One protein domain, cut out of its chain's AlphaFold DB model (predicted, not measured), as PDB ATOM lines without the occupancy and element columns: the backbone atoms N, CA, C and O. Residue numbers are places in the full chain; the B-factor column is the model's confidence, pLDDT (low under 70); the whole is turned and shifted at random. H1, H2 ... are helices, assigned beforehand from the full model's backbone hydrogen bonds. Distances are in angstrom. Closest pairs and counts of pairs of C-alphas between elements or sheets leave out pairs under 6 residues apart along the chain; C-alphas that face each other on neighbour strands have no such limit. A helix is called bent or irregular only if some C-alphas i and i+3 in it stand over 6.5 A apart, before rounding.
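AT A GLANCE: This is residues 178 to 268 of the 270 residues of an uncharacterized protein of Thraustotheca clavata (UniProt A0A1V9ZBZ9). One long helix, H6, makes the longest axis of the model, and a cluster of five shorter helices packs along one side of its first part, with H5 and H4 meeting it, while its last part sticks out as an arm at residues 257 to 268. In the cluster, H1 and H2 form a helical hairpin, H5 crosses H2, and the short H3 lies at the end of the cluster away from H6. The printed part has 91 residues, with six named helices in the order H1 to H6 and no named strand; the class is all helix. It is only just compact, close to loose, with a radius of gyration of the C-alphas of 14.7 A, and it is elongated, spanning 53 by 29 by 23 A.

IN THESE COORDINATES: H6, residues 236 to 266, is the longest helix at 45.7 A, from C-alpha 236 at (315.355, 180.550, 375.801) to C-alpha 266 at (340.723, 209.107, 400.814). H5 is residues 220 to 228, 12.0 A long, and H4 is residues 211 to 216, 8.5 A. H2, residues 190 to 202, is 19.3 A long and irregular: C-alphas 191 and 194 are 7.2 A apart. H1, residues 178 to 185, is 10.3 A long and begins at C-alpha 178 at (338.486, 195.471, 370.785). H3 is residues 205 to 208, 5.1 A.

HOW THE PARTS SIT: H5 and H6 form a helical hairpin, opposite ways at a steep tilt of 41 degrees; H6 touches H5 with residues 238 to 246 alone, and the closest C-alphas, those of Ile 223 and Arg 242, are 7.2 A apart. H4 and H6 only just touch, with 3 pairs of C-alphas within 8 A, the closest Leu 216 and Leu 249 at 5.7 A; they are about perpendicular at 80 degrees. H2 is the hub. It touches H5 about perpendicular at 77 degrees, the C-alphas of Pro 195 and Ile 226 closest at 6.0 A. H2 and H4 only just touch, with 3 pairs of C-alphas within 8 A, through Leu 200 of H2 alone, 6.3 A from Ala 211 between C-alphas. H1 and H2 touch as a helical hairpin, opposite ways at a shallow tilt of 34.6 degrees, only just short of steep; the closest C-alphas, those of Leu 184 and Ser 190, are 5.1 A apart. H3 is close to but not clearly touching H4, the C-alphas of Ala 205 and Ala 211 closest at 4.5 A. H2 and H6 are near each other, while H1 and H6 are apart. Every O i to N i+4 pair is within hydrogen-bond range in H1, H4, H5 and H6, and 7 of 9 are in H2; H3 is too short for such a pair.

THE WHOLE: The C-alphas of Asn 232 and Lys 268, the two farthest apart, are 52.7 A apart. Residues 257 to 268, of which 257 to 266 belong to H6, stand free; the body without them spans 33 by 27 by 21 A. The printed part has no cut and no long link. Its mean pLDDT is 73.9, with residues 228 to 238 and 255 to 268 under 70.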
ATOM      1  N   GLU A 178     337.696 196.541 370.165       85.94
ATOM      2  CA  GLU A 178     338.486 195.471 370.785       85.94
ATOM      3  C   GLU A 178     338.246 195.384 372.299       85.94
ATOM      4  O   GLU A 178     338.123 194.284 372.848       85.94
ATOM      5  N   ASP A 179     338.092 196.527 372.975       85.94
ATOM      6  CA  ASP A 179     337.777 196.576 374.406       85.94
ATOM      7  C   ASP A 179     336.390 195.990 374.695       85.94
ATOM      8  O   ASP A 179     336.236 195.190 375.625       85.94
ATOM      9  N   LEU A 180     335.392 196.310 373.859       86.62
ATOM     10  CA  LEU A 180     334.063 195.699 373.940       86.62
ATOM     11  C   LEU A 180     334.149 194.179 373.748       86.62
ATOM     12  O   LEU A 180     333.580 193.415 374.535       86.62
ATOM     13  N   GLN A 181     334.865 193.729 372.715       88.00
ATOM     14  CA  GLN A 181     335.007 192.310 372.404       88.00
ATOM     15  C   GLN A 181     335.669 191.548 373.555       88.00
ATOM     16  O   GLN A 181     335.160 190.510 373.986       88.00
ATOM     17  N   SER A 182     336.763 192.087 374.095       85.44
ATOM     18  CA  SER A 182     337.490 191.522 375.234       85.44
ATOM     19  C   SER A 182     336.612 191.457 376.491       85.44
ATOM     20  O   SER A 182     336.548 190.427 377.179       85.44
ATOM     21  N   TRP A 183     335.848 192.521 376.763       87.88
ATOM     22  CA  TRP A 183     334.948 192.591 377.913       87.88
ATOM     23  C   TRP A 183     333.820 191.557 377.848       87.88
ATOM     24  O   TRP A 183     333.535 190.906 378.863       87.88
ATOM     25  N   LEU A 184     333.213 191.380 376.668       86.69
ATOM     26  CA  LEU A 184     332.171 190.381 376.420       86.69
ATOM     27  C   LEU A 184     332.734 188.961 376.461       86.69
ATOM     28  O   LEU A 184     332.113 188.073 377.048       86.69
ATOM     29  N   HIS A 185     333.922 188.740 375.896       85.50
ATOM     30  CA  HIS A 185     334.570 187.430 375.881       85.50
ATOM     31  C   HIS A 185     334.884 186.922 377.287       85.50
ATOM     32  O   HIS A 185     334.512 185.803 377.642       85.50
ATOM     33  N   THR A 186     335.440 187.787 378.138       84.12
ATOM     34  CA  THR A 186     335.728 187.474 379.550       84.12
ATOM     35  C   THR A 186     334.469 187.086 380.343       84.12
ATOM     36  O   THR A 186     334.560 186.434 381.382       84.12
ATOM     37  N   ARG A 187     333.282 187.475 379.864       81.94
ATOM     38  CA  ARG A 187     331.982 187.254 380.520       81.94
ATOM     39  C   ARG A 187     331.102 186.232 379.804       81.94
ATOM     40  O   ARG A 187     329.938 186.102 380.158       81.94
ATOM     41  N   GLN A 188     331.642 185.500 378.826       83.44
ATOM     42  CA  GLN A 188     330.897 184.515 378.025       83.44
ATOM     43  C   GLN A 188     329.702 185.118 377.256       83.44
ATOM     44  O   GLN A 188     328.733 184.431 376.950       83.44
ATOM     45  N   LEU A 189     329.783 186.405 376.903       83.50
ATOM     46  CA  LEU A 189     328.756 187.158 376.172       83.50
ATOM     47  C   LEU A 189     329.183 187.482 374.730       83.50
ATOM     48  O   LEU A 189     328.645 188.399 374.116       83.50
ATOM     49  N   SER A 190     330.159 186.755 374.171       83.75
ATOM     50  CA  SER A 190     330.718 187.037 372.836       83.75
ATOM     51  C   SER A 190     329.681 187.037 371.711       83.75
ATOM     52  O   SER A 190     329.857 187.755 370.733       83.75
ATOM     53  N   SER A 191     328.593 186.275 371.847       80.38
ATOM     54  CA  SER A 191     327.486 186.266 370.883       80.38
ATOM     55  C   SER A 191     326.762 187.611 370.771       80.38
ATOM     56  O   SER A 191     326.121 187.863 369.760       80.38
ATOM     57  N   LEU A 192     326.883 188.486 371.775       82.31
ATOM     58  CA  LEU A 192     326.292 189.824 371.779       82.31
ATOM     59  C   LEU A 192     327.213 190.888 371.167       82.31
ATOM     60  O   LEU A 192     326.837 192.054 371.129       82.31
ATOM     61  N   PHE A 193     328.410 190.513 370.698       84.06
ATOM     62  CA  PHE A 193     329.375 191.476 370.171       84.06
ATOM     63  C   PHE A 193     328.843 192.223 368.951       84.06
ATOM     64  O   PHE A 193     328.838 193.444 368.972       84.06
ATOM     65  N   VAL A 194     328.360 191.512 367.930       83.81
ATOM     66  CA  VAL A 194     327.842 192.124 366.694       83.81
ATOM     67  C   VAL A 194     326.696 193.108 366.977       83.81
ATOM     68  O   VAL A 194     326.856 194.283 366.647       83.81
ATOM     69  N   PRO A 195     325.609 192.723 367.675       84.25
ATOM     70  CA  PRO A 195     324.485 193.636 367.879       84.25
ATOM     71  C   PRO A 195     324.837 194.826 368.787       84.25
ATOM     72  O   PRO A 195     324.383 195.946 368.545       84.25
ATOM     73  N   LEU A 196     325.684 194.634 369.809       84.25
ATOM     74  CA  LEU A 196     326.138 195.734 370.672       84.25
ATOM     75  C   LEU A 196     327.127 196.657 369.960       84.25
ATOM     76  O   LEU A 196     327.044 197.872 370.123       84.25
ATOM     77  N   HIS A 197     328.037 196.101 369.161       87.00
ATOM     78  CA  HIS A 197     328.973 196.873 368.358       87.00
ATOM     79  C   HIS A 197     328.212 197.762 367.380       87.00
ATOM     80  O   HIS A 197     328.426 198.966 367.383       87.00
ATOM     81  N   THR A 198     327.295 197.199 366.589       86.00
ATOM     82  CA  THR A 198     326.493 197.960 365.621       86.00
ATOM     83  C   THR A 198     325.668 199.050 366.299       86.00
ATOM     84  O   THR A 198     325.576 200.158 365.780       86.00
ATOM     85  N   TYR A 199     325.100 198.779 367.477       86.44
ATOM     86  CA  TYR A 199     324.377 199.795 368.242       86.44
ATOM     87  C   TYR A 199     325.277 200.962 368.679       86.44
ATOM     88  O   TYR A 199     324.907 202.120 368.495       86.44
ATOM     89  N   LEU A 200     326.452 200.669 369.243       87.38
ATOM     90  CA  LEU A 200     327.391 201.695 369.711       87.38
ATOM     91  C   LEU A 200     328.030 202.473 368.552       87.38
ATOM     92  O   LEU A 200     328.236 203.679 368.669       87.38
ATOM     93  N   ASP A 201     328.299 201.798 367.437       88.19
ATOM     94  CA  ASP A 201     328.869 202.387 366.224       88.19
ATOM     95  C   ASP A 201     327.874 203.338 365.541       88.19
ATOM     96  O   ASP A 201     328.211 204.481 365.249       88.19
ATOM     97  N   ASN A 202     326.598 202.942 365.427       86.25
ATOM     98  CA  ASN A 202     325.527 203.805 364.904       86.25
ATOM     99  C   ASN A 202     325.308 205.083 365.730       86.25
ATOM    100  O   ASN A 202     324.783 206.071 365.219       86.25
ATOM    101  N   LEU A 203     325.665 205.058 367.015       85.12
ATOM    102  CA  LEU A 203     325.574 206.207 367.916       85.12
ATOM    103  C   LEU A 203     326.893 206.984 368.023       85.12
ATOM    104  O   LEU A 203     326.992 207.883 368.858       85.12
ATOM    105  N   HIS A 204     327.897 206.646 367.206       82.31
ATOM    106  CA  HIS A 204     329.238 207.239 367.239       82.31
ATOM    107  C   HIS A 204     329.885 207.190 368.637       82.31
ATOM    108  O   HIS A 204     330.728 208.015 368.994       82.31
ATOM    109  N   ALA A 205     329.505 206.209 369.464       82.50
ATOM    110  CA  ALA A 205     329.876 206.172 370.876       82.50
ATOM    111  C   ALA A 205     331.384 205.934 371.080       82.50
ATOM    112  O   ALA A 205     331.957 206.394 372.066       82.50
ATOM    113  N   TYR A 206     332.046 205.247 370.144       81.75
ATOM    114  CA  TYR A 206     333.499 205.047 370.165       81.75
ATOM    115  C   TYR A 206     334.269 206.339 369.864       81.75
ATOM    116  O   TYR A 206     335.252 206.651 370.537       81.75
ATOM    117  N   GLU A 207     333.802 207.122 368.890       78.44
ATOM    118  CA  GLU A 207     334.421 208.393 368.491       78.44
ATOM    119  C   GLU A 207     334.306 209.430 369.620       78.44
ATOM    120  O   GLU A 207     335.296 210.079 369.995       78.44
ATOM    121  N   ASN A 208     333.122 209.476 370.239       77.12
ATOM    122  CA  ASN A 208     332.795 210.349 371.366       77.12
ATOM    123  C   ASN A 208     333.466 209.912 372.681       77.12
ATOM    124  O   ASN A 208     333.613 210.716 373.592       77.12
ATOM    125  N   GLY A 209     333.950 208.667 372.774       76.19
ATOM    126  CA  GLY A 209     334.545 208.118 374.000       76.19
ATOM    127  C   GLY A 209     333.521 207.647 375.041       76.19
ATOM    128  O   GLY A 209     333.914 207.195 376.114       76.19
ATOM    129  N   ASP A 210     332.233 207.673 374.700       81.00
ATOM    130  CA  ASP A 210     331.111 207.330 375.578       81.00
ATOM    131  C   ASP A 210     330.722 205.846 375.519       81.00
ATOM    132  O   ASP A 210     329.822 205.410 376.236       81.00
ATOM    133  N   ALA A 211     331.375 205.043 374.673       82.12
ATOM    134  CA  ALA A 211     331.005 203.646 374.427       82.12
ATOM    135  C   ALA A 211     330.884 202.805 375.709       82.12
ATOM    136  O   ALA A 211     329.956 202.004 375.838       82.12
ATOM    137  N   TYR A 212     331.781 203.008 376.679       83.25
ATOM    138  CA  TYR A 212     331.727 202.290 377.952       83.25
ATOM    139  C   TYR A 212     330.534 202.709 378.812       83.25
ATOM    140  O   TYR A 212     329.815 201.854 379.329       83.25
ATOM    141  N   ASP A 213     330.304 204.013 378.952       80.62
ATOM    142  CA  ASP A 213     329.207 204.531 379.766       80.62
ATOM    143  C   ASP A 213     327.859 204.201 379.122       80.62
ATOM    144  O   ASP A 213     326.945 203.721 379.794       80.62
ATOM    145  N   MET A 214     327.751 204.334 377.804       82.94
ATOM    146  CA  MET A 214     326.553 203.967 377.059       82.94
ATOM    147  C   MET A 214     326.239 202.472 377.187       82.94
ATOM    148  O   MET A 214     325.082 202.118 377.418       82.94
ATOM    149  N   LEU A 215     327.253 201.595 377.136       85.38
ATOM    150  CA  LEU A 215     327.092 200.166 377.422       85.38
ATOM    151  C   LEU A 215     326.637 199.935 378.869       85.38
ATOM    152  O   LEU A 215     325.703 199.169 379.118       85.38
ATOM    153  N   LEU A 216     327.281 200.604 379.831       83.38
ATOM    154  CA  LEU A 216     326.939 200.479 381.240       83.38
ATOM    155  C   LEU A 216     325.501 200.886 381.505       83.38
ATOM    156  O   LEU A 216     324.871 200.210 382.307       83.38
ATOM    157  N   TYR A 217     324.968 201.922 380.863       83.00
ATOM    158  CA  TYR A 217     323.627 202.456 381.124       83.00
ATOM    159  C   TYR A 217     322.539 201.961 380.166       83.00
ATOM    160  O   TYR A 217     321.424 202.484 380.199       83.00
ATOM    161  N   LEU A 218     322.799 200.901 379.395       83.75
ATOM    162  CA  LEU A 218     321.750 200.252 378.611       83.75
ATOM    163  C   LEU A 218     320.561 199.850 379.498       83.75
ATOM    164  O   LEU A 218     320.719 199.277 380.588       83.75
ATOM    165  N   THR A 219     319.358 200.172 379.025       79.31
ATOM    166  CA  THR A 219     318.112 199.760 379.674       79.31
ATOM    167  C   THR A 219     317.704 198.370 379.201       79.31
ATOM    168  O   THR A 219     318.096 197.917 378.126       79.31
ATOM    169  N   ASP A 220     316.878 197.689 379.994       77.19
ATOM    170  CA  ASP A 220     316.364 196.363 379.644       77.19
ATOM    171  C   ASP A 220     315.519 196.374 378.350       77.19
ATOM    172  O   ASP A 220     315.455 195.374 377.631       77.19
ATOM    173  N   GLU A 221     314.898 197.513 378.032       78.19
ATOM    174  CA  GLU A 221     314.167 197.753 376.785       78.19
ATOM    175  C   GLU A 221     315.125 197.965 375.605       78.19
ATOM    176  O   GLU A 221     314.967 197.334 374.562       78.19
ATOM    177  N   THR A 222     316.180 198.763 375.789       79.88
ATOM    178  CA  THR A 222     317.220 198.966 374.767       79.88
ATOM    179  C   THR A 222     317.913 197.651 374.415       79.88
ATOM    180  O   THR A 222     318.069 197.332 373.242       79.88
ATOM    181  N   ILE A 223     318.267 196.844 375.420       79.81
ATOM    182  CA  ILE A 223     318.882 195.525 375.216       79.81
ATOM    183  C   ILE A 223     317.928 194.597 374.464       79.81
ATOM    184  O   ILE A 223     318.363 193.868 373.577       79.81
ATOM    185  N   ARG A 224     316.626 194.641 374.779       77.75
ATOM    186  CA  ARG A 224     315.615 193.874 374.042       77.75
ATOM    187  C   ARG A 224     315.603 194.266 372.571       77.75
ATOM    188  O   ARG A 224     315.709 193.375 371.744       77.75
ATOM    189  N   ASN A 225     315.560 195.563 372.267       77.62
ATOM    190  CA  ASN A 225     315.504 196.078 370.896       77.62
ATOM    191  C   ASN A 225     316.778 195.765 370.093       77.62
ATOM    192  O   ASN A 225     316.700 195.429 368.912       77.62
ATOM    193  N   ILE A 226     317.945 195.842 370.738       75.31
ATOM    194  CA  ILE A 226     319.238 195.485 370.138       75.31
ATOM    195  C   ILE A 226     319.263 193.998 369.759       75.31
ATOM    196  O   ILE A 226     319.691 193.640 368.667       75.31
ATOM    197  N   ILE A 227     318.775 193.132 370.648       71.06
ATOM    198  CA  ILE A 227     318.833 191.677 370.476       71.06
ATOM    199  C   ILE A 227     317.697 191.154 369.576       71.06
ATOM    200  O   ILE A 227     317.893 190.194 368.833       71.06
ATOM    201  N   SER A 228     316.514 191.777 369.604       66.69
ATOM    202  CA  SER A 228     315.352 191.363 368.807       66.69
ATOM    203  C   SER A 228     315.492 191.684 367.321       66.69
ATOM    204  O   SER A 228     314.896 190.992 366.500       66.69
ATOM    205  N   ASN A 229     316.279 192.703 366.959       56.06
ATOM    206  CA  ASN A 229     316.473 193.103 365.563       56.06
ATOM    207  C   ASN A 229     317.301 192.102 364.733       56.06
ATOM    208  O   ASN A 229     317.256 192.172 363.507       56.06
ATOM    209  N   GLU A 230     318.013 191.157 365.359       53.53
ATOM    210  CA  GLU A 230     318.826 190.161 364.638       53.53
ATOM    211  C   GLU A 230     318.195 188.762 364.558       53.53
ATOM    212  O   GLU A 230     318.537 187.988 363.669       53.53
ATOM    213  N   ASN A 231     317.253 188.419 365.442       52.72
ATOM    214  CA  ASN A 231     316.597 187.111 365.455       52.72
ATOM    215  C   ASN A 231     315.140 187.262 365.902       52.72
ATOM    216  O   ASN A 231     314.862 187.412 367.087       52.72
ATOM    217  N   ASN A 232     314.202 187.155 364.956       53.00
ATOM    218  CA  ASN A 232     312.742 187.228 365.146       53.00
ATOM    219  C   ASN A 232     312.131 186.131 366.063       53.00
ATOM    220  O   ASN A 232     310.944 185.824 365.958       53.00
ATOM    221  N   GLN A 233     312.906 185.505 366.953       54.53
ATOM    222  CA  GLN A 233     312.437 184.543 367.947       54.53
ATOM    223  C   GLN A 233     313.176 184.746 369.278       54.53
ATOM    224  O   GLN A 233     314.389 184.554 369.367       54.53
ATOM    225  N   GLU A 234     312.432 185.083 370.336       56.44
ATOM    226  CA  GLU A 234     312.914 185.041 371.723       56.44
ATOM    227  C   GLU A 234     313.126 183.577 372.153       56.44
ATOM    228  O   GLU A 234     312.322 182.975 372.862       56.44
ATOM    229  N   CYS A 235     314.211 182.959 371.692       64.25
ATOM    230  CA  CYS A 235     314.615 181.637 372.161       64.25
ATOM    231  C   CYS A 235     315.103 181.717 373.617       64.25
ATOM    232  O   CYS A 235     315.704 182.706 374.041       64.25
ATOM    233  N   THR A 236     314.919 180.646 374.391       66.12
ATOM    234  CA  THR A 236     315.355 180.550 375.801       66.12
ATOM    235  C   THR A 236     316.835 180.907 376.003       66.12
ATOM    236  O   THR A 236     317.193 181.534 377.000       66.12
ATOM    237  N   ALA A 237     317.686 180.590 375.023       66.50
ATOM    238  CA  ALA A 237     319.092 180.988 374.996       66.50
ATOM    239  C   ALA A 237     319.280 182.519 374.947       66.50
ATOM    240  O   ALA A 237     320.100 183.062 375.684       66.50
ATOM    241  N   VAL A 238     318.476 183.229 374.154       68.94
ATOM    242  CA  VAL A 238     318.509 184.695 374.024       68.94
ATOM    243  C   VAL A 238     318.083 185.367 375.330       68.94
ATOM    244  O   VAL A 238     318.741 186.296 375.804       68.94
ATOM    245  N   LEU A 239     317.036 184.841 375.972       70.88
ATOM    246  CA  LEU A 239     316.603 185.308 377.290       70.88
ATOM    247  C   LEU A 239     317.697 185.102 378.346       70.88
ATOM    248  O   LEU A 239     317.932 186.003 379.150       70.88
ATOM    249  N   SER A 240     318.400 183.966 378.330       76.69
ATOM    250  CA  SER A 240     319.502 183.714 379.267       76.69
ATOM    251  C   SER A 240     320.674 184.686 379.074       76.69
ATOM    252  O   SER A 240     321.160 185.253 380.052       76.69
ATOM    253  N   LEU A 241     321.061 184.970 377.824       75.69
ATOM    254  CA  LEU A 241     322.119 185.933 377.497       75.69
ATOM    255  C   LEU A 241     321.761 187.355 377.936       75.69
ATOM    256  O   LEU A 241     322.611 188.065 378.468       75.69
ATOM    257  N   ARG A 242     320.495 187.759 377.787       78.50
ATOM    258  CA  ARG A 242     320.001 189.057 378.261       78.50
ATOM    259  C   ARG A 242     320.067 189.185 379.781       78.50
ATOM    260  O   ARG A 242     320.540 190.204 380.281       78.50
ATOM    261  N   HIS A 243     319.622 188.164 380.516       81.81
ATOM    262  CA  HIS A 243     319.702 188.169 381.980       81.81
ATOM    263  C   HIS A 243     321.159 188.212 382.456       81.81
ATOM    264  O   HIS A 243     321.481 188.980 383.360       81.81
ATOM    265  N   LEU A 244     322.048 187.448 381.811       82.50
ATOM    266  CA  LEU A 244     323.481 187.455 382.111       82.50
ATOM    267  C   LEU A 244     324.128 188.813 381.814       82.50
ATOM    268  O   LEU A 244     324.875 189.322 382.649       82.50
ATOM    269  N   LEU A 245     323.813 189.440 380.675       83.06
ATOM    270  CA  LEU A 245     324.288 190.787 380.356       83.06
ATOM    271  C   LEU A 245     323.824 191.789 381.420       83.06
ATOM    272  O   LEU A 245     324.643 192.538 381.945       83.06
ATOM    273  N   MET A 246     322.543 191.771 381.789       84.00
ATOM    274  CA  MET A 246     321.996 192.674 382.805       84.00
ATOM    275  C   MET A 246     322.654 192.498 384.177       84.00
ATOM    276  O   MET A 246     323.006 193.495 384.808       84.00
ATOM    277  N   ASP A 247     322.875 191.260 384.624       85.31
ATOM    278  CA  ASP A 247     323.578 190.979 385.883       85.31
ATOM    279  C   ASP A 247     325.027 191.498 385.842       85.31
ATOM    280  O   ASP A 247     325.494 192.169 386.768       85.31
ATOM    281  N   HIS A 248     325.734 191.284 384.728       82.94
ATOM    282  CA  HIS A 248     327.092 191.796 384.552       82.94
ATOM    283  C   HIS A 248     327.159 193.327 384.485       82.94
ATOM    284  O   HIS A 248     328.072 193.910 385.076       82.94
ATOM    285  N   LEU A 249     326.198 193.989 383.834       84.81
ATOM    286  CA  LEU A 249     326.104 195.450 383.812       84.81
ATOM    287  C   LEU A 249     325.803 196.004 385.208       84.81
ATOM    288  O   LEU A 249     326.445 196.961 385.639       84.81
ATOM    289  N   GLN A 250     324.894 195.385 385.966       83.00
ATOM    290  CA  GLN A 250     324.610 195.787 387.346       83.00
ATOM    291  C   GLN A 250     325.838 195.646 388.253       83.00
ATOM    292  O   GLN A 250     326.153 196.578 388.998       83.00
ATOM    293  N   LYS A 251     326.576 194.535 388.153       81.62
ATOM    294  CA  LYS A 251     327.843 194.343 388.878       81.62
ATOM    295  C   LYS A 251     328.880 195.400 388.495       81.62
ATOM    296  O   LYS A 251     329.467 196.022 389.378       81.62
ATOM    297  N   ALA A 252     329.041 195.691 387.204       77.12
ATOM    298  CA  ALA A 252     329.973 196.713 386.731       77.12
ATOM    299  C   ALA A 252     329.595 198.133 387.211       77.12
ATOM    300  O   ALA A 252     330.466 198.893 387.643       77.12
ATOM    301  N   ARG A 253     328.296 198.473 387.245       80.62
ATOM    302  CA  ARG A 253     327.783 199.728 387.836       80.62
ATOM    303  C   ARG A 253     328.114 199.823 389.329       80.62
ATOM    304  O   ARG A 253     328.559 200.872 389.803       80.62
ATOM    305  N   GLN A 254     327.928 198.736 390.080       75.81
ATOM    306  CA  GLN A 254     328.250 198.682 391.510       75.81
ATOM    307  C   GLN A 254     329.757 198.814 391.765       75.81
ATOM    308  O   GLN A 254     330.164 199.553 392.664       75.81
ATOM    309  N   GLU A 255     330.596 198.168 390.955       68.69
ATOM    310  CA  GLU A 255     332.053 198.287 391.041       68.69
ATOM    311  C   GLU A 255     332.530 199.709 390.728       68.69
ATOM    312  O   GLU A 255     333.328 200.258 391.494       68.69
ATOM    313  N   SER A 256     331.990 200.342 389.681       61.47
ATOM    314  CA  SER A 256     332.258 201.748 389.348       61.47
ATOM    315  C   SER A 256     331.868 202.679 390.507       61.47
ATOM    316  O   SER A 256     332.688 203.461 391.001       61.47
ATOM    317  N   SER A 257     330.666 202.494 391.069       58.47
ATOM    318  CA  SER A 257     330.193 203.225 392.252       58.47
ATOM    319  C   SER A 257     331.083 202.995 393.486       58.47
ATOM    320  O   SER A 257     331.363 203.925 394.245       58.47
ATOM    321  N   SER A 258     331.589 201.774 393.689       54.66
ATOM    322  CA  SER A 258     332.474 201.433 394.810       54.66
ATOM    323  C   SER A 258     333.869 202.065 394.684       54.66
ATOM    324  O   SER A 258     334.428 202.514 395.687       54.66
ATOM    325  N   ARG A 259     334.416 202.179 393.463       51.31
ATOM    326  CA  ARG A 259     335.682 202.879 393.186       51.31
ATOM    327  C   ARG A 259     335.539 204.387 393.409       51.31
ATOM    328  O   ARG A 259     336.414 204.990 394.032       51.31
ATOM    329  N   LEU A 260     334.409 204.973 393.007       48.44
ATOM    330  CA  LEU A 260     334.049 206.366 393.303       48.44
ATOM    331  C   LEU A 260     333.900 206.617 394.816       48.44
ATOM    332  O   LEU A 260     334.394 207.622 395.330       48.44
ATOM    333  N   LYS A 261     333.300 205.680 395.564       43.78
ATOM    334  CA  LYS A 261     333.206 205.746 397.037       43.78
ATOM    335  C   LYS A 261     334.565 205.604 397.728       43.78
ATOM    336  O   LYS A 261     334.824 206.329 398.684       43.78
ATOM    337  N   LYS A 262     335.452 204.730 397.236       40.72
ATOM    338  CA  LYS A 262     336.826 204.598 397.754       40.72
ATOM    339  C   LYS A 262     337.648 205.864 397.502       40.72
ATOM    340  O   LYS A 262     338.287 206.330 398.436       40.72
ATOM    341  N   LYS A 263     337.564 206.489 396.319       37.59
ATOM    342  CA  LYS A 263     338.190 207.806 396.067       37.59
ATOM    343  C   LYS A 263     337.679 208.888 397.034       37.59
ATOM    344  O   LYS A 263     338.487 209.635 397.573       37.59
ATOM    345  N   ARG A 264     336.372 208.910 397.334       38.56
ATOM    346  CA  ARG A 264     335.754 209.818 398.328       38.56
ATOM    347  C   ARG A 264     336.161 209.554 399.786       38.56
ATOM    348  O   ARG A 264     336.015 210.444 400.618       38.56
ATOM    349  N   PHE A 265     336.611 208.344 400.121       35.78
ATOM    350  CA  PHE A 265     337.089 208.020 401.470       35.78
ATOM    351  C   PHE A 265     338.489 208.598 401.717       35.78
ATOM    352  O   PHE A 265     338.735 209.162 402.777       35.78
ATOM    353  N   TRP A 266     339.372 208.545 400.715       34.06
ATOM    354  CA  TRP A 266     340.723 209.107 400.814       34.06
ATOM    355  C   TRP A 266     340.740 210.642 400.774       34.06
ATOM    356  O   TRP A 266     341.536 211.243 401.482       34.06
ATOM    357  N   THR A 267     339.816 211.296 400.061       38.34
ATOM    358  CA  THR A 267     339.689 212.770 400.076       38.34
ATOM    359  C   THR A 267     339.021 213.343 401.329       38.34
ATOM    360  O   THR A 267     338.993 214.553 401.498       38.34
ATOM    361  N   LYS A 268     338.479 212.507 402.223       35.19
ATOM    362  CA  LYS A 268     338.017 212.939 403.558       35.19
ATOM    363  C   LYS A 268     339.110 212.866 404.631       35.19
ATOM    364  O   LYS A 268     338.862 213.289 405.756       35.19
TER     365      LYS A 268